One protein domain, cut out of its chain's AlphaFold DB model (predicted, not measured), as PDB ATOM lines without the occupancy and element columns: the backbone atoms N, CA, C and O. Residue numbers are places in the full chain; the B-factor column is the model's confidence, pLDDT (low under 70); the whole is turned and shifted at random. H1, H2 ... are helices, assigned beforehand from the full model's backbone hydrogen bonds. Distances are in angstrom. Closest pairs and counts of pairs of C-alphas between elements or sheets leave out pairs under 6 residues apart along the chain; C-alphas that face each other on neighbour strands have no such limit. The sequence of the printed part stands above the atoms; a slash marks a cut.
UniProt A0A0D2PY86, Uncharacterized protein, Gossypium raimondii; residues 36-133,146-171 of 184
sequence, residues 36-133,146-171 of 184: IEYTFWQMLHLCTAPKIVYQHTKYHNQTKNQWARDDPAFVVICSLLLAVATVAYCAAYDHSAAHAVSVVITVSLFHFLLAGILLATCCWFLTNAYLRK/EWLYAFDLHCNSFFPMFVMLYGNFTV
ATOM      1  N   ILE A  36      14.179 -38.552 -59.488       86.62
ATOM      2  CA  ILE A  36      12.862 -38.178 -58.950       86.62
ATOM      3  C   ILE A  36      12.015 -39.418 -58.629       86.62
ATOM      4  O   ILE A  36      11.417 -39.488 -57.557       86.62
ATOM      5  N   GLU A  37      11.987 -40.411 -59.519       88.19
ATOM      6  CA  GLU A  37      11.185 -41.631 -59.349       88.19
ATOM      7  C   GLU A  37      11.622 -42.440 -58.125       88.19
ATOM      8  O   GLU A  37      10.802 -42.783 -57.272       88.19
ATOM      9  N   TYR A  38      12.930 -42.680 -58.002       86.56
ATOM     10  CA  TYR A  38      13.508 -43.365 -56.852       86.56
ATOM     11  C   TYR A  38      13.194 -42.621 -55.547       86.56
ATOM     12  O   TYR A  38      12.832 -43.226 -54.536       86.56
ATOM     13  N   THR A  39      13.254 -41.290 -55.588       88.88
ATOM     14  CA  THR A  39      12.947 -40.444 -54.435       88.88
ATOM     15  C   THR A  39      11.482 -40.549 -54.022       88.88
ATOM     16  O   THR A  39      11.207 -40.740 -52.839       88.88
ATOM     17  N   PHE A  40      10.537 -40.503 -54.965       87.69
ATOM     18  CA  PHE A  40       9.115 -40.711 -54.666       87.69
ATOM     19  C   PHE A  40       8.845 -42.094 -54.078       87.69
ATOM     20  O   PHE A  40       8.117 -42.215 -53.091       87.69
ATOM     21  N   TRP A  41       9.472 -43.132 -54.634       87.81
ATOM     22  CA  TRP A  41       9.409 -44.485 -54.087       87.81
ATOM     23  C   TRP A  41       9.881 -44.533 -52.636       87.81
ATOM     24  O   TRP A  41       9.208 -45.112 -51.776       87.81
ATOM     25  N   GLN A  42      11.010 -43.882 -52.353       89.19
ATOM     26  CA  GLN A  42      11.564 -43.805 -51.012       89.19
ATOM     27  C   GLN A  42      10.633 -43.047 -50.058       89.19
ATOM     28  O   GLN A  42      10.399 -43.512 -48.947       89.19
ATOM     29  N   MET A  43      10.064 -41.922 -50.491       89.38
ATOM     30  CA  MET A  43       9.108 -41.120 -49.721       89.38
ATOM     31  C   MET A  43       7.845 -41.926 -49.371       89.38
ATOM     32  O   MET A  43       7.426 -41.946 -48.212       89.38
ATOM     33  N   LEU A  44       7.285 -42.673 -50.329       86.56
ATOM     34  CA  LEU A  44       6.134 -43.552 -50.097       86.56
ATOM     35  C   LEU A  44       6.448 -44.644 -49.063       86.56
ATOM     36  O   LEU A  44       5.667 -44.883 -48.139       86.56
ATOM     37  N   HIS A  45       7.609 -45.290 -49.189       85.19
ATOM     38  CA  HIS A  45       8.046 -46.321 -48.245       85.19
ATOM     39  C   HIS A  45       8.362 -45.739 -46.877       85.19
ATOM     40  O   HIS A  45       8.154 -46.405 -45.872       85.19
ATOM     41  N   LEU A  46       8.807 -44.490 -46.804       87.19
ATOM     42  CA  LEU A  46       9.049 -43.823 -45.536       87.19
ATOM     43  C   LEU A  46       7.760 -43.653 -44.722       87.19
ATOM     44  O   LEU A  46       7.796 -43.766 -43.501       87.19
ATOM     45  N   CYS A  47       6.626 -43.447 -45.400       85.31
ATOM     46  CA  CYS A  47       5.314 -43.335 -44.761       85.31
ATOM     47  C   CYS A  47       4.664 -44.694 -44.460       85.31
ATOM     48  O   CYS A  47       3.980 -44.833 -43.453       85.31
ATOM     49  N   THR A  48       4.854 -45.694 -45.324       84.88
ATOM     50  CA  THR A  48       4.149 -46.989 -45.224       84.88
ATOM     51  C   THR A  48       4.983 -48.083 -44.557       84.88
ATOM     52  O   THR A  48       4.485 -48.835 -43.723       84.88
ATOM     53  N   ALA A  49       6.264 -48.182 -44.906       86.00
ATOM     54  CA  ALA A  49       7.159 -49.265 -44.519       86.00
ATOM     55  C   ALA A  49       8.616 -48.768 -44.370       86.00
ATOM     56  O   ALA A  49       9.486 -49.125 -45.175       86.00
ATOM     57  N   PRO A  50       8.939 -47.995 -43.310       85.62
ATOM     58  CA  PRO A  50      10.262 -47.376 -43.138       85.62
ATOM     59  C   PRO A  50      11.407 -48.401 -43.052       85.62
ATOM     60  O   PRO A  50      12.563 -48.083 -43.337       85.62
ATOM     61  N   LYS A  51      11.090 -49.662 -42.718       86.88
ATOM     62  CA  LYS A  51      12.041 -50.785 -42.719       86.88
ATOM     63  C   LYS A  51      12.701 -50.992 -44.087       86.88
ATOM     64  O   LYS A  51      13.884 -51.318 -44.128       86.88
ATOM     65  N   ILE A  52      11.966 -50.789 -45.181       86.38
ATOM     66  CA  ILE A  52      12.463 -50.992 -46.549       86.38
ATOM     67  C   ILE A  52      13.485 -49.908 -46.910       86.38
ATOM     68  O   ILE A  52      14.573 -50.219 -47.392       86.38
ATOM     69  N   VAL A  53      13.184 -48.646 -46.583       86.12
ATOM     70  CA  VAL A  53      14.112 -47.519 -46.786       86.12
ATOM     71  C   VAL A  53      15.404 -47.741 -46.005       86.12
ATOM     72  O   VAL A  53      16.495 -47.608 -46.554       86.12
ATOM     73  N   TYR A  54      15.292 -48.164 -44.744       85.50
ATOM     74  CA  TYR A  54      16.459 -48.471 -43.922       85.50
ATOM     75  C   TYR A  54      17.328 -49.586 -44.523       85.50
ATOM     76  O   TYR A  54      18.553 -49.459 -44.566       85.50
ATOM     77  N   GLN A  55      16.715 -50.669 -45.008       87.38
ATOM     78  CA  GLN A  55      17.441 -51.757 -45.669       87.38
ATOM     79  C   GLN A  55      18.182 -51.266 -46.916       87.38
ATOM     80  O   GLN A  55      19.344 -51.623 -47.108       87.38
ATOM     81  N   HIS A  56      17.553 -50.402 -47.716       86.62
ATOM     82  CA  HIS A  56      18.179 -49.831 -48.902       86.62
ATOM     83  C   HIS A  56      19.374 -48.931 -48.551       86.62
ATOM     84  O   HIS A  56      20.450 -49.078 -49.130       86.62
ATOM     85  N   THR A  57      19.232 -48.041 -47.563       85.12
ATOM     86  CA  THR A  57      20.342 -47.202 -47.081       85.12
ATOM     87  C   THR A  57      21.484 -48.055 -46.526       85.12
ATOM     88  O   THR A  57      22.652 -47.796 -46.814       85.12
ATOM     89  N   LYS A  58      21.166 -49.127 -45.790       86.25
ATOM     90  CA  LYS A  58      22.165 -50.065 -45.265       86.25
ATOM     91  C   LYS A  58      22.925 -50.781 -46.387       86.25
ATOM     92  O   LYS A  58      24.147 -50.887 -46.307       86.25
ATOM     93  N   TYR A  59      22.230 -51.246 -47.423       84.81
ATOM     94  CA  TYR A  59      22.849 -51.881 -48.590       84.81
ATOM     95  C   TYR A  59      23.735 -50.903 -49.381       84.81
ATOM     96  O   TYR A  59      24.850 -51.245 -49.781       84.81
ATOM     97  N   HIS A  60      23.289 -49.654 -49.544       84.38
ATOM     98  CA  HIS A  60      24.085 -48.603 -50.178       84.38
ATOM     99  C   HIS A  60      25.381 -48.325 -49.405       84.38
ATOM    100  O   HIS A  60      26.456 -48.265 -50.000       84.38
ATOM    101  N   ASN A  61      25.306 -48.264 -48.072       82.94
ATOM    102  CA  ASN A  61      26.500 -48.119 -47.249       82.94
ATOM    103  C   ASN A  61      27.448 -49.324 -47.377       82.94
ATOM    104  O   ASN A  61      28.656 -49.145 -47.433       82.94
ATOM    105  N   GLN A  62      26.937 -50.553 -47.475       82.31
ATOM    106  CA  GLN A  62      27.793 -51.737 -47.651       82.31
ATOM    107  C   GLN A  62      28.555 -51.740 -48.984       82.31
ATOM    108  O   GLN A  62      29.661 -52.269 -49.051       82.31
ATOM    109  N   THR A  63      27.974 -51.161 -50.035       82.19
ATOM    110  CA  THR A  63      28.549 -51.176 -51.389       82.19
ATOM    111  C   THR A  63      29.424 -49.962 -51.693       82.19
ATOM    112  O   THR A  63      30.410 -50.103 -52.413       82.19
ATOM    113  N   LYS A  64      29.107 -48.781 -51.146       78.38
ATOM    114  CA  LYS A  64      29.857 -47.535 -51.395       78.38
ATOM    115  C   LYS A  64      30.562 -46.954 -50.169       78.38
ATOM    116  O   LYS A  64      31.276 -45.967 -50.303       78.38
ATOM    117  N   ASN A  65      30.383 -47.561 -48.995       81.12
ATOM    118  CA  ASN A  65      30.959 -47.114 -47.724       81.12
ATOM    119  C   ASN A  65      30.656 -45.636 -47.392       81.12
ATOM    120  O   ASN A  65      31.493 -44.945 -46.817       81.12
ATOM    121  N   GLN A  66      29.469 -45.164 -47.788       80.62
ATOM    122  CA  GLN A  66      28.956 -43.821 -47.516       80.62
ATOM    123  C   GLN A  66      27.481 -43.898 -47.103       80.62
ATOM    124  O   GLN A  66      26.717 -44.702 -47.648       80.62
ATOM    125  N   TRP A  67      27.086 -43.062 -46.140       81.06
ATOM    126  CA  TRP A  67      25.708 -43.015 -45.633       81.06
ATOM    127  C   TRP A  67      24.904 -41.880 -46.253       81.06
ATOM    128  O   TRP A  67      23.687 -42.002 -46.399       81.06
ATOM    129  N   ALA A  68      25.562 -40.777 -46.610       80.88
ATOM    130  CA  ALA A  68      24.908 -39.641 -47.224       80.88
ATOM    131  C   ALA A  68      24.320 -39.996 -48.596       80.88
ATOM    132  O   ALA A  68      24.913 -40.729 -49.394       80.88
ATOM    133  N   ARG A  69      23.139 -39.440 -48.880       77.44
ATOM    134  CA  ARG A  69      22.592 -39.421 -50.234       77.44
ATOM    135  C   ARG A  69      23.248 -38.271 -50.998       77.44
ATOM    136  O   ARG A  69      23.257 -37.138 -50.522       77.44
ATOM    137  N   ASP A  70      23.761 -38.562 -52.189       74.81
ATOM    138  CA  ASP A  70      24.405 -37.563 -53.055       74.81
ATOM    139  C   ASP A  70      23.407 -36.846 -53.989       74.81
ATOM    140  O   ASP A  70      23.804 -36.021 -54.824       74.81
ATOM    141  N   ASP A  71      22.119 -37.170 -53.852       80.44
ATOM    142  CA  ASP A  71      21.031 -36.751 -54.731       80.44
ATOM    143  C   ASP A  71      20.137 -35.718 -54.030       80.44
ATOM    144  O   ASP A  71      19.513 -36.026 -53.009       80.44
ATOM    145  N   PRO A  72      20.017 -34.493 -54.573       84.50
ATOM    146  CA  PRO A  72      19.247 -33.422 -53.941       84.50
ATOM    147  C   PRO A  72      17.726 -33.553 -54.091       84.50
ATOM    148  O   PRO A  72      16.980 -32.734 -53.550       84.50
ATOM    149  N   ALA A  73      17.269 -34.581 -54.807       88.06
ATOM    150  CA  ALA A  73      15.876 -34.834 -55.156       88.06
ATOM    151  C   ALA A  73      14.915 -34.735 -53.974       88.06
ATOM    152  O   ALA A  73      13.884 -34.073 -54.062       88.06
ATOM    153  N   PHE A  74      15.279 -35.345 -52.848       88.12
ATOM    154  CA  PHE A  74      14.405 -35.429 -51.683       88.12
ATOM    155  C   PHE A  74      14.089 -34.046 -51.102       88.12
ATOM    156  O   PHE A  74      12.933 -33.729 -50.821       88.12
ATOM    157  N   VAL A  75      15.109 -33.195 -50.974       89.12
ATOM    158  CA  VAL A  75      14.987 -31.832 -50.434       89.12
ATOM    159  C   VAL A  75      14.138 -30.965 -51.355       89.12
ATOM    160  O   VAL A  75      13.303 -30.200 -50.881       89.12
ATOM    161  N   VAL A  76      14.346 -31.104 -52.665       89.00
ATOM    162  CA  VAL A  76      13.637 -30.341 -53.693       89.00
ATOM    163  C   VAL A  76      12.156 -30.721 -53.752       89.00
ATOM    164  O   VAL A  76      11.299 -29.844 -53.828       89.00
ATOM    165  N   ILE A  77      11.828 -32.014 -53.668       89.94
ATOM    166  CA  ILE A  77      10.428 -32.453 -53.623       89.94
ATOM    167  C   ILE A  77       9.774 -31.995 -52.312       89.94
ATOM    168  O   ILE A  77       8.659 -31.479 -52.342       89.94
ATOM    169  N   CYS A  78      10.464 -32.101 -51.168       89.00
ATOM    170  CA  CYS A  78       9.939 -31.609 -49.890       89.00
ATOM    171  C   CYS A  78       9.669 -30.098 -49.907       89.00
ATOM    172  O   CYS A  78       8.617 -29.667 -49.439       89.00
ATOM    173  N   SER A  79      10.579 -29.291 -50.462       88.69
ATOM    174  CA  SER A  79      10.383 -27.841 -50.555       88.69
ATOM    175  C   SER A  79       9.245 -27.475 -51.509       88.69
ATOM    176  O   SER A  79       8.465 -26.578 -51.195       88.69
ATOM    177  N   LEU A  80       9.090 -28.195 -52.626       89.50
ATOM    178  CA  LEU A  80       7.974 -28.007 -53.553       89.50
ATOM    179  C   LEU A  80       6.628 -28.337 -52.895       89.50
ATOM    180  O   LEU A  80       5.696 -27.542 -52.981       89.50
ATOM    181  N   LEU A  81       6.526 -29.479 -52.207       89.81
ATOM    182  CA  LEU A  81       5.307 -29.878 -51.497       89.81
ATOM    183  C   LEU A  81       4.939 -28.876 -50.397       89.81
ATOM    184  O   LEU A  81       3.774 -28.506 -50.263       89.81
ATOM    185  N   LEU A  82       5.936 -28.391 -49.654       89.38
ATOM    186  CA  LEU A  82       5.746 -27.375 -48.626       89.38
ATOM    187  C   LEU A  82       5.280 -26.042 -49.221       89.38
ATOM    188  O   LEU A  82       4.371 -25.414 -48.677       89.38
ATOM    189  N   ALA A  83       5.855 -25.624 -50.350       88.62
ATOM    190  CA  ALA A  83       5.426 -24.425 -51.058       88.62
ATOM    191  C   ALA A  83       3.972 -24.550 -51.532       88.62
ATOM    192  O   ALA A  83       3.185 -23.641 -51.288       88.62
ATOM    193  N   VAL A  84       3.584 -25.686 -52.124       90.00
ATOM    194  CA  VAL A  84       2.198 -25.944 -52.555       90.00
ATOM    195  C   VAL A  84       1.229 -25.914 -51.370       90.00
ATOM    196  O   VAL A  84       0.211 -25.229 -51.443       90.00
ATOM    197  N   ALA A  85       1.552 -26.587 -50.261       88.56
ATOM    198  CA  ALA A  85       0.716 -26.581 -49.059       88.56
ATOM    199  C   ALA A  85       0.570 -25.171 -48.463       88.56
ATOM    200  O   ALA A  85      -0.520 -24.766 -48.064       88.56
ATOM    201  N   THR A  86       1.656 -24.396 -48.452       88.19
ATOM    202  CA  THR A  86       1.649 -23.020 -47.939       88.19
ATOM    203  C   THR A  86       0.858 -22.088 -48.855       88.19
ATOM    204  O   THR A  86       0.089 -21.268 -48.370       88.19
ATOM    205  N   VAL A  87       0.979 -22.236 -50.178       87.62
ATOM    206  CA  VAL A  87       0.163 -21.484 -51.143       87.62
ATOM    207  C   VAL A  87      -1.317 -21.824 -50.987       87.62
ATOM    208  O   VAL A  87      -2.132 -20.909 -50.981       87.62
ATOM    209  N   ALA A  88      -1.672 -23.100 -50.812       88.19
ATOM    210  CA  ALA A  88      -3.054 -23.512 -50.566       88.19
ATOM    211  C   ALA A  88      -3.609 -22.909 -49.263       88.19
ATOM    212  O   ALA A  88      -4.729 -22.406 -49.247       88.19
ATOM    213  N   TYR A  89      -2.804 -22.888 -48.195       86.12
ATOM    214  CA  TYR A  89      -3.148 -22.210 -46.943       86.12
ATOM    215  C   TYR A  89      -3.373 -20.705 -47.150       86.12
ATOM    216  O   TYR A  89      -4.404 -20.174 -46.746       86.12
ATOM    217  N   CYS A  90      -2.458 -20.017 -47.838       86.56
ATOM    218  CA  CYS A  90      -2.608 -18.594 -48.131       86.56
ATOM    219  C   CYS A  90      -3.822 -18.316 -49.033       86.56
ATOM    220  O   CYS A  90      -4.506 -17.323 -48.833       86.56
ATOM    221  N   ALA A  91      -4.126 -19.191 -49.994       84.31
ATOM    222  CA  ALA A  91      -5.299 -19.049 -50.853       84.31
ATOM    223  C   ALA A  91      -6.622 -19.201 -50.080       84.31
ATOM    224  O   ALA A  91      -7.623 -18.606 -50.469       84.31
ATOM    225  N   ALA A  92      -6.628 -19.986 -49.000       86.88
ATOM    226  CA  ALA A  92      -7.803 -20.182 -48.156       86.88
ATOM    227  C   ALA A  92      -8.003 -19.060 -47.120       86.88
ATOM    228  O   ALA A  92      -9.145 -18.724 -46.816       86.88
ATOM    229  N   TYR A  93      -6.919 -18.495 -46.572       81.44
ATOM    230  CA  TYR A  93      -6.981 -17.630 -45.383       81.44
ATOM    231  C   TYR A  93      -6.388 -16.224 -45.550       81.44
ATOM    232  O   TYR A  93      -6.596 -15.386 -44.674       81.44
ATOM    233  N   ASP A  94      -5.642 -15.941 -46.620       76.94
ATOM    234  CA  ASP A  94      -4.953 -14.660 -46.799       76.94
ATOM    235  C   ASP A  94      -5.636 -13.795 -47.868       76.94
ATOM    236  O   ASP A  94      -6.071 -14.270 -48.918       76.94
ATOM    237  N   HIS A  95      -5.714 -12.492 -47.607       74.06
ATOM    238  CA  HIS A  95      -6.300 -11.511 -48.522       74.06
ATOM    239  C   HIS A  95      -5.234 -10.719 -49.296       74.06
ATOM    240  O   HIS A  95      -5.569 -10.004 -50.240       74.06
ATOM    241  N   SER A  96      -3.951 -10.833 -48.927       87.44
ATOM    242  CA  SER A  96      -2.856 -10.069 -49.527       87.44
ATOM    243  C   SER A  96      -1.800 -10.974 -50.160       87.44
ATOM    244  O   SER A  96      -1.071 -11.705 -49.489       87.44
ATOM    245  N   ALA A  97      -1.639 -10.856 -51.482       83.75
ATOM    246  CA  ALA A  97      -0.651 -11.623 -52.244       83.75
ATOM    247  C   ALA A  97       0.798 -11.378 -51.775       83.75
ATOM    248  O   ALA A  97       1.622 -12.292 -51.801       83.75
ATOM    249  N   ALA A  98       1.115 -10.164 -51.308       85.56
ATOM    250  CA  ALA A  98       2.440  -9.848 -50.772       85.56
ATOM    251  C   ALA A  98       2.726 -10.623 -49.475       85.56
ATOM    252  O   ALA A  98       3.832 -11.134 -49.280       85.56
ATOM    253  N   HIS A  99       1.710 -10.758 -48.620       87.69
ATOM    254  CA  HIS A  99       1.803 -11.527 -47.387       87.69
ATOM    255  C   HIS A  99       1.965 -13.020 -47.700       87.69
ATOM    256  O   HIS A  99       2.900 -13.644 -47.195       87.69
ATOM    257  N   ALA A 100       1.186 -13.551 -48.647       86.19
ATOM    258  CA  ALA A 100       1.295 -14.936 -49.099       86.19
ATOM    259  C   ALA A 100       2.708 -15.304 -49.592       86.19
ATOM    260  O   ALA A 100       3.262 -16.328 -49.186       86.19
ATOM    261  N   VAL A 101       3.329 -14.454 -50.421       88.00
ATOM    262  CA  VAL A 101       4.705 -14.674 -50.905       88.00
ATOM    263  C   VAL A 101       5.704 -14.659 -49.746       88.00
ATOM    264  O   VAL A 101       6.574 -15.530 -49.673       88.00
ATOM    265  N   SER A 102       5.566 -13.716 -48.809       87.38
ATOM    266  CA  SER A 102       6.446 -13.642 -47.637       87.38
ATOM    267  C   SER A 102       6.346 -14.891 -46.749       87.38
ATOM    268  O   SER A 102       7.369 -15.381 -46.265       87.38
ATOM    269  N   VAL A 103       5.143 -15.461 -46.603       89.19
ATOM    270  CA  VAL A 103       4.899 -16.683 -45.825       89.19
ATOM    271  C   VAL A 103       5.554 -17.885 -46.505       89.19
ATOM    272  O   VAL A 103       6.302 -18.612 -45.855       89.19
ATOM    273  N   VAL A 104       5.365 -18.058 -47.818       88.69
ATOM    274  CA  VAL A 104       5.973 -19.164 -48.582       88.69
ATOM    275  C   VAL A 104       7.499 -19.140 -48.484       88.69
ATOM    276  O   VAL A 104       8.121 -20.175 -48.227       88.69
ATOM    277  N   ILE A 105       8.111 -17.963 -48.645       89.00
ATOM    278  CA  ILE A 105       9.564 -17.794 -48.525       89.00
ATOM    279  C   ILE A 105      10.021 -18.094 -47.096       89.00
ATOM    280  O   ILE A 105      10.994 -18.825 -46.906       89.00
ATOM    281  N   THR A 106       9.315 -17.575 -46.089       89.81
ATOM    282  CA  THR A 106       9.706 -17.749 -44.685       89.81
ATOM    283  C   THR A 106       9.622 -19.212 -44.253       89.81
ATOM    284  O   THR A 106      10.570 -19.750 -43.679       89.81
ATOM    285  N   VAL A 107       8.529 -19.895 -44.596       89.44
ATOM    286  CA  VAL A 107       8.318 -21.316 -44.287       89.44
ATOM    287  C   VAL A 107       9.349 -22.195 -45.006       89.44
ATOM    288  O   VAL A 107       9.953 -23.076 -44.394       89.44
ATOM    289  N   SER A 108       9.639 -21.917 -46.278       87.88
ATOM    290  CA  SER A 108      10.596 -22.721 -47.050       87.88
ATOM    291  C   SER A 108      12.050 -22.508 -46.609       87.88
ATOM    292  O   SER A 108      12.797 -23.471 -46.433       87.88
ATOM    293  N   LEU A 109      12.481 -21.258 -46.421       88.25
ATOM    294  CA  LEU A 109      13.884 -20.950 -46.122       88.25
ATOM    295  C   LEU A 109      14.214 -21.059 -44.631       88.25
ATOM    296  O   LEU A 109      15.238 -21.637 -44.273       88.25
ATOM    297  N   PHE A 110      13.373 -20.526 -43.746       88.19
ATOM    298  CA  PHE A 110      13.686 -20.490 -42.316       88.19
ATOM    299  C   PHE A 110      13.198 -21.747 -41.594       88.19
ATOM    300  O   PHE A 110      13.966 -22.375 -40.866       88.19
ATOM    301  N   HIS A 111      11.950 -22.163 -41.817       86.44
ATOM    302  CA  HIS A 111      11.411 -23.318 -41.094       86.44
ATOM    303  C   HIS A 111      11.926 -24.651 -41.632       86.44
ATOM    304  O   HIS A 111      12.216 -25.543 -40.841       86.44
ATOM    305  N   PHE A 112      12.073 -24.803 -42.948       89.12
ATOM    306  CA  PHE A 112      12.555 -26.064 -43.509       89.12
ATOM    307  C   PHE A 112      14.085 -26.118 -43.630       89.12
ATOM    308  O   PHE A 112      14.703 -27.026 -43.065       89.12
ATOM    309  N   LEU A 113      14.717 -25.154 -44.317       89.62
ATOM    310  CA  LEU A 113      16.166 -25.198 -44.561       89.62
ATOM    311  C   LEU A 113      16.998 -24.798 -43.339       89.62
ATOM    312  O   LEU A 113      17.862 -25.572 -42.928       89.62
ATOM    313  N   LEU A 114      16.765 -23.623 -42.742       91.38
ATOM    314  CA  LEU A 114      17.581 -23.156 -41.614       91.38
ATOM    315  C   LEU A 114      17.425 -24.068 -40.393       91.38
ATOM    316  O   LEU A 114      18.433 -24.495 -39.831       91.38
ATOM    317  N   ALA A 115      16.192 -24.423 -40.014       90.25
ATOM    318  CA  ALA A 115      15.976 -25.373 -38.921       90.25
ATOM    319  C   ALA A 115      16.629 -26.735 -39.214       90.25
ATOM    320  O   ALA A 115      17.254 -27.313 -38.328       90.25
ATOM    321  N   GLY A 116      16.569 -27.206 -40.465       90.25
ATOM    322  CA  GLY A 116      17.231 -28.439 -40.887       90.25
ATOM    323  C   GLY A 116      18.753 -28.385 -40.785       90.25
ATOM    324  O   GLY A 116      19.368 -29.325 -40.290       90.25
ATOM    325  N   ILE A 117      19.375 -27.275 -41.189       91.62
ATOM    326  CA  ILE A 117      20.824 -27.053 -41.059       91.62
ATOM    327  C   ILE A 117      21.237 -27.040 -39.584       91.62
ATOM    328  O   ILE A 117      22.240 -27.660 -39.219       91.62
ATOM    329  N   LEU A 118      20.468 -26.360 -38.730       93.06
ATOM    330  CA  LEU A 118      20.727 -26.310 -37.291       93.06
ATOM    331  C   LEU A 118      20.592 -27.697 -36.654       93.06
ATOM    332  O   LEU A 118      21.502 -28.128 -35.941       93.06
ATOM    333  N   LEU A 119      19.514 -28.425 -36.960       91.94
ATOM    334  CA  LEU A 119      19.275 -29.772 -36.445       91.94
ATOM    335  C   LEU A 119      20.351 -30.754 -36.920       91.94
ATOM    336  O   LEU A 119      20.891 -31.506 -36.111       91.94
ATOM    337  N   ALA A 120      20.725 -30.702 -38.202       90.75
ATOM    338  CA  ALA A 120      21.789 -31.526 -38.766       90.75
ATOM    339  C   ALA A 120      23.133 -31.248 -38.088       90.75
ATOM    340  O   ALA A 120      23.838 -32.181 -37.718       90.75
ATOM    341  N   THR A 121      23.471 -29.975 -37.871       89.56
ATOM    342  CA  THR A 121      24.726 -29.576 -37.219       89.56
ATOM    343  C   THR A 121      24.757 -30.012 -35.757       89.56
ATOM    344  O   THR A 121      25.762 -30.556 -35.303       89.56
ATOM    345  N   CYS A 122      23.644 -29.846 -35.038       90.31
ATOM    346  CA  CYS A 122      23.498 -30.306 -33.663       90.31
ATOM    347  C   CYS A 122      23.622 -31.834 -33.571       90.31
ATOM    348  O   CYS A 122      24.456 -32.339 -32.823       90.31
ATOM    349  N   CYS A 123      22.867 -32.580 -34.385       87.81
ATOM    350  CA  CYS A 123      22.877 -34.042 -34.407       87.81
ATOM    351  C   CYS A 123      24.244 -34.605 -34.827       87.81
ATOM    352  O   CYS A 123      24.742 -35.563 -34.231       87.81
ATOM    353  N   TRP A 124      24.881 -33.991 -35.825       89.06
ATOM    354  CA  TRP A 124      26.228 -34.333 -36.273       89.06
ATOM    355  C   TRP A 124      27.261 -34.117 -35.164       89.06
ATOM    356  O   TRP A 124      28.087 -34.999 -34.921       89.06
ATOM    357  N   PHE A 125      27.191 -32.976 -34.472       87.81
ATOM    358  CA  PHE A 125      28.076 -32.664 -33.356       87.81
ATOM    359  C   PHE A 125      27.868 -33.646 -32.203       87.81
ATOM    360  O   PHE A 125      28.819 -34.296 -31.783       87.81
ATOM    361  N   LEU A 126      26.623 -33.832 -31.755       87.62
ATOM    362  CA  LEU A 126      26.261 -34.760 -30.680       87.62
ATOM    363  C   LEU A 126      26.760 -36.180 -30.966       87.62
ATOM    364  O   LEU A 126      27.367 -36.818 -30.108       87.62
ATOM    365  N   THR A 127      26.551 -36.665 -32.191       86.50
ATOM    366  CA  THR A 127      26.904 -38.044 -32.543       86.50
ATOM    367  C   THR A 127      28.410 -38.246 -32.627       86.50
ATOM    368  O   THR A 127      28.934 -39.227 -32.102       86.50
ATOM    369  N   ASN A 128      29.133 -37.303 -33.232       85.81
ATOM    370  CA  ASN A 128      30.583 -37.408 -33.338       85.81
ATOM    371  C   ASN A 128      31.315 -37.061 -32.031       85.81
ATOM    372  O   ASN A 128      32.450 -37.502 -31.861       85.81
ATOM    373  N   ALA A 129      30.695 -36.308 -31.119       84.38
ATOM    374  CA  ALA A 129      31.280 -35.953 -29.827       84.38
ATOM    375  C   ALA A 129      31.014 -37.004 -28.738       84.38
ATOM    376  O   ALA A 129      31.925 -37.320 -27.981       84.38
ATOM    377  N   TYR A 130      29.796 -37.557 -28.661       81.25
ATOM    378  CA  TYR A 130      29.371 -38.372 -27.511       81.25
ATOM    379  C   TYR A 130      29.050 -39.835 -27.837       81.25
ATOM    380  O   TYR A 130      29.135 -40.684 -26.954       81.25
ATOM    381  N   LEU A 131      28.675 -40.159 -29.078       78.25
ATOM    382  CA  LEU A 131      28.190 -41.500 -29.449       78.25
ATOM    383  C   LEU A 131      29.260 -42.373 -30.130       78.25
ATOM    384  O   LEU A 131      28.985 -43.519 -30.495       78.25
ATOM    385  N   ARG A 132      30.491 -41.868 -30.285       70.38
ATOM    386  CA  ARG A 132      31.614 -42.656 -30.808       70.38
ATOM    387  C   ARG A 132      32.071 -43.659 -29.751       70.38
ATOM    388  O   ARG A 132      32.604 -43.283 -28.714       70.38
ATOM    389  N   LYS A 133      31.900 -44.953 -30.034       59.22
ATOM    390  CA  LYS A 133      32.627 -45.998 -29.308       59.22
ATOM    391  C   LYS A 133      34.064 -46.020 -29.817       59.22
ATOM    392  O   LYS A 133      34.303 -46.403 -30.958       59.22
ATOM    393  N   GLU A 146      28.558 -38.476 -41.280       86.38
ATOM    394  CA  GLU A 146      28.639 -37.444 -42.306       86.38
ATOM    395  C   GLU A 146      27.575 -36.371 -42.047       86.38
ATOM    396  O   GLU A 146      26.431 -36.678 -41.707       86.38
ATOM    397  N   TRP A 147      27.926 -35.095 -42.219       86.56
ATOM    398  CA  TRP A 147      26.977 -33.992 -42.006       86.56
ATOM    399  C   TRP A 147      25.781 -34.073 -42.966       86.56
ATOM    400  O   TRP A 147      24.641 -33.857 -42.563       86.56
ATOM    401  N   LEU A 148      26.027 -34.462 -44.222       86.62
ATOM    402  CA  LEU A 148      24.982 -34.587 -45.239       86.62
ATOM    403  C   LEU A 148      23.995 -35.724 -44.915       86.62
ATOM    404  O   LEU A 148      22.807 -35.592 -45.184       86.62
ATOM    405  N   TYR A 149      24.454 -36.788 -44.247       87.19
ATOM    406  CA  TYR A 149      23.574 -37.833 -43.716       87.19
ATOM    407  C   TYR A 149      22.708 -37.324 -42.553       87.19
ATOM    408  O   TYR A 149      21.520 -37.630 -42.492       87.19
ATOM    409  N   ALA A 150      23.264 -36.499 -41.657       89.62
ATOM    410  CA  ALA A 150      22.480 -35.874 -40.587       89.62
ATOM    411  C   ALA A 150      21.392 -34.933 -41.140       89.62
ATOM    412  O   ALA A 150      20.284 -34.883 -40.608       89.62
ATOM    413  N   PHE A 151      21.675 -34.228 -42.238       89.88
ATOM    414  CA  PHE A 151      20.679 -33.420 -42.941       89.88
ATOM    415  C   PHE A 151      19.640 -34.270 -43.694       89.88
ATOM    416  O   PHE A 151      18.451 -33.943 -43.672       89.88
ATOM    417  N   ASP A 152      20.041 -35.393 -44.300       88.69
ATOM    418  CA  ASP A 152      19.093 -36.341 -44.906       88.69
ATOM    419  C   ASP A 152      18.144 -36.931 -43.851       88.69
ATOM    420  O   ASP A 152      16.956 -37.099 -44.110       88.69
ATOM    421  N   LEU A 153      18.623 -37.167 -42.625       89.19
ATOM    422  CA  LEU A 153      17.784 -37.613 -41.512       89.19
ATOM    423  C   LEU A 153      16.699 -36.586 -41.151       89.19
ATOM    424  O   LEU A 153      15.549 -36.978 -40.944       89.19
ATOM    425  N   HIS A 154      17.035 -35.288 -41.129       91.50
ATOM    426  CA  HIS A 154      16.049 -34.209 -40.958       91.50
ATOM    427  C   HIS A 154      14.968 -34.292 -42.036       91.50
ATOM    428  O   HIS A 154      13.785 -34.378 -41.710       91.50
ATOM    429  N   CYS A 155      15.368 -34.371 -43.306       90.25
ATOM    430  CA  CYS A 155      14.432 -34.460 -44.424       90.25
ATOM    431  C   CYS A 155      13.540 -35.709 -44.324       90.25
ATOM    432  O   CYS A 155      12.318 -35.614 -44.460       90.25
ATOM    433  N   ASN A 156      14.133 -36.861 -43.998       90.25
ATOM    434  CA  ASN A 156      13.409 -38.114 -43.808       90.25
ATOM    435  C   ASN A 156      12.405 -38.032 -42.642       90.25
ATOM    436  O   ASN A 156      11.320 -38.588 -42.730       90.25
ATOM    437  N   SER A 157      12.729 -37.334 -41.552       89.56
ATOM    438  CA  SER A 157      11.790 -37.147 -40.435       89.56
ATOM    439  C   SER A 157      10.685 -36.128 -40.740       89.56
ATOM    440  O   SER A 157       9.549 -36.285 -40.293       89.56
ATOM    441  N   PHE A 158      10.998 -35.106 -41.541       89.75
ATOM    442  CA  PHE A 158      10.071 -34.041 -41.902       89.75
ATOM    443  C   PHE A 158       8.947 -34.544 -42.808       89.75
ATOM    444  O   PHE A 158       7.800 -34.146 -42.629       89.75
ATOM    445  N   PHE A 159       9.245 -35.432 -43.761       88.94
ATOM    446  CA  PHE A 159       8.252 -35.853 -44.747       88.94
ATOM    447  C   PHE A 159       7.037 -36.598 -44.147       88.94
ATOM    448  O   PHE A 159       5.912 -36.172 -44.410       88.94
ATOM    449  N   PRO A 160       7.188 -37.632 -43.294       87.38
ATOM    450  CA  PRO A 160       6.049 -38.264 -42.627       87.38
ATOM    451  C   PRO A 160       5.283 -37.295 -41.722       87.38
ATOM    452  O   PRO A 160       4.056 -37.333 -41.700       87.38
ATOM    453  N   MET A 161       5.982 -36.392 -41.024       86.38
ATOM    454  CA  MET A 161       5.344 -35.334 -40.229       86.38
ATOM    455  C   MET A 161       4.500 -34.399 -41.102       86.38
ATOM    456  O   MET A 161       3.368 -34.082 -40.747       86.38
ATOM    457  N   PHE A 162       5.015 -34.000 -42.266       86.94
ATOM    458  CA  PHE A 162       4.298 -33.195 -43.250       86.94
ATOM    459  C   PHE A 162       3.048 -33.919 -43.767       86.94
ATOM    460  O   PHE A 162       1.959 -33.350 -43.751       86.94
ATOM    461  N   VAL A 163       3.173 -35.189 -44.167       86.00
ATOM    462  CA  VAL A 163       2.032 -36.003 -44.618       86.00
ATOM    463  C   VAL A 163       1.000 -36.161 -43.500       86.00
ATOM    464  O   VAL A 163      -0.196 -36.058 -43.754       86.00
ATOM    465  N   MET A 164       1.436 -36.354 -42.254       82.94
ATOM    466  CA  MET A 164       0.525 -36.461 -41.120       82.94
ATOM    467  C   MET A 164      -0.230 -35.150 -40.868       82.94
ATOM    468  O   MET A 164      -1.434 -35.201 -40.632       82.94
ATOM    469  N   LEU A 165       0.444 -34.001 -40.950       80.00
ATOM    470  CA  LEU A 165      -0.147 -32.692 -40.671       80.00
ATOM    471  C   LEU A 165      -1.086 -32.215 -41.792       80.00
ATOM    472  O   LEU A 165      -2.205 -31.797 -41.517       80.00
ATOM    473  N   TYR A 166      -0.653 -32.304 -43.050       75.69
ATOM    474  CA  TYR A 166      -1.391 -31.755 -44.195       75.69
ATOM    475  C   TYR A 166      -2.248 -32.803 -44.919       75.69
ATOM    476  O   TYR A 166      -3.318 -32.485 -45.436       75.69
ATOM    477  N   GLY A 167      -1.826 -34.070 -44.928       66.12
ATOM    478  CA  GLY A 167      -2.586 -35.161 -45.541       66.12
ATOM    479  C   GLY A 167      -3.842 -35.526 -44.750       66.12
ATOM    480  O   GLY A 167      -4.897 -35.732 -45.344       66.12
ATOM    481  N   ASN A 168      -3.778 -35.536 -43.411       56.25
ATOM    482  CA  ASN A 168      -4.967 -35.823 -42.596       56.25
ATOM    483  C   ASN A 168      -5.972 -34.671 -42.569       56.25
ATOM    484  O   ASN A 168      -7.161 -34.956 -42.501       56.25
ATOM    485  N   PHE A 169      -5.533 -33.413 -42.706       49.41
ATOM    486  CA  PHE A 169      -6.439 -32.260 -42.806       49.41
ATOM    487  C   PHE A 169      -7.402 -32.367 -44.004       49.41
ATOM    488  O   PHE A 169      -8.487 -31.806 -43.971       49.41
ATOM    489  N   THR A 170      -7.037 -33.126 -45.044       47.22
ATOM    490  CA  THR A 170      -7.865 -33.290 -46.254       47.22
ATOM    491  C   THR A 170      -8.725 -34.566 -46.236       47.22
ATOM    492  O   THR A 170      -9.697 -34.660 -46.977       47.22
ATOM    493  N   VAL A 171      -8.377 -35.570 -45.417       48.81
ATOM    494  CA  VAL A 171      -9.038 -36.898 -45.409       48.81
ATOM    495  C   VAL A 171      -9.906 -37.115 -44.170       48.81
ATOM    496  O   VAL A 171     -10.921 -37.801 -44.239       48.81
TER     497      VAL A 171
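This is residues 36 to 133 and 146 to 171 of the 184 residues of an uncharacterized protein of Gossypium raimondii (UniProt A0A0D2PY86). Long H4 and H3 form a splayed helical hairpin; H5 packs on both, steeply tilted to H4 and nearer in line with H3, while H1 meets H5 with residues 43 to 47, and H2 hangs on H1. The 124 printed residues hold five helices, H1 to H5 in order, and no named strand: all helix, packing mostly crossed. The whole is only just compact, close to loose (radius of gyration of the C-alphas 16.4 A), spanning 54 by 30 by 22 A.

H4, residues 97 to 130, touches H3, residues 73 to 93, with residues 100 to 112 alone, a hairpin at a steep tilt of 39 degrees; the closest C-alphas, Cys 90 and Ala 100, are 5.4 A apart. H5, residues 147 to 171, touches H4 with residues 147 to 155 alone; C-alphas Ala 120 and Phe 151 are closest, 4.7 A. H1, residues 36 to 48, touches H5 with residues 43 to 47 alone, closest C-alphas Cys 47 and Pro 160, 5.6 A. H2, residues 50 to 64, touches H1, closest C-alphas Gln 42 and Val 53, 6.2 A. O i to N i+4 pairs are within hydrogen-bond range throughout H1, H2 and H3, in 26 of 30 in H4 and 16 of 21 in H5.

H4 is 47.2 A long, from C-alpha 97 at (-0.651, -11.623, -52.244); H5, 36.3 A, ends at C-alpha 171 (-9.038, -36.898, -45.409).

Residues 134 to 145 are cut out, a 16.1 A gap between C-alphas 133 and 146. Residues 133 and 167 to 171 have pLDDT under 70.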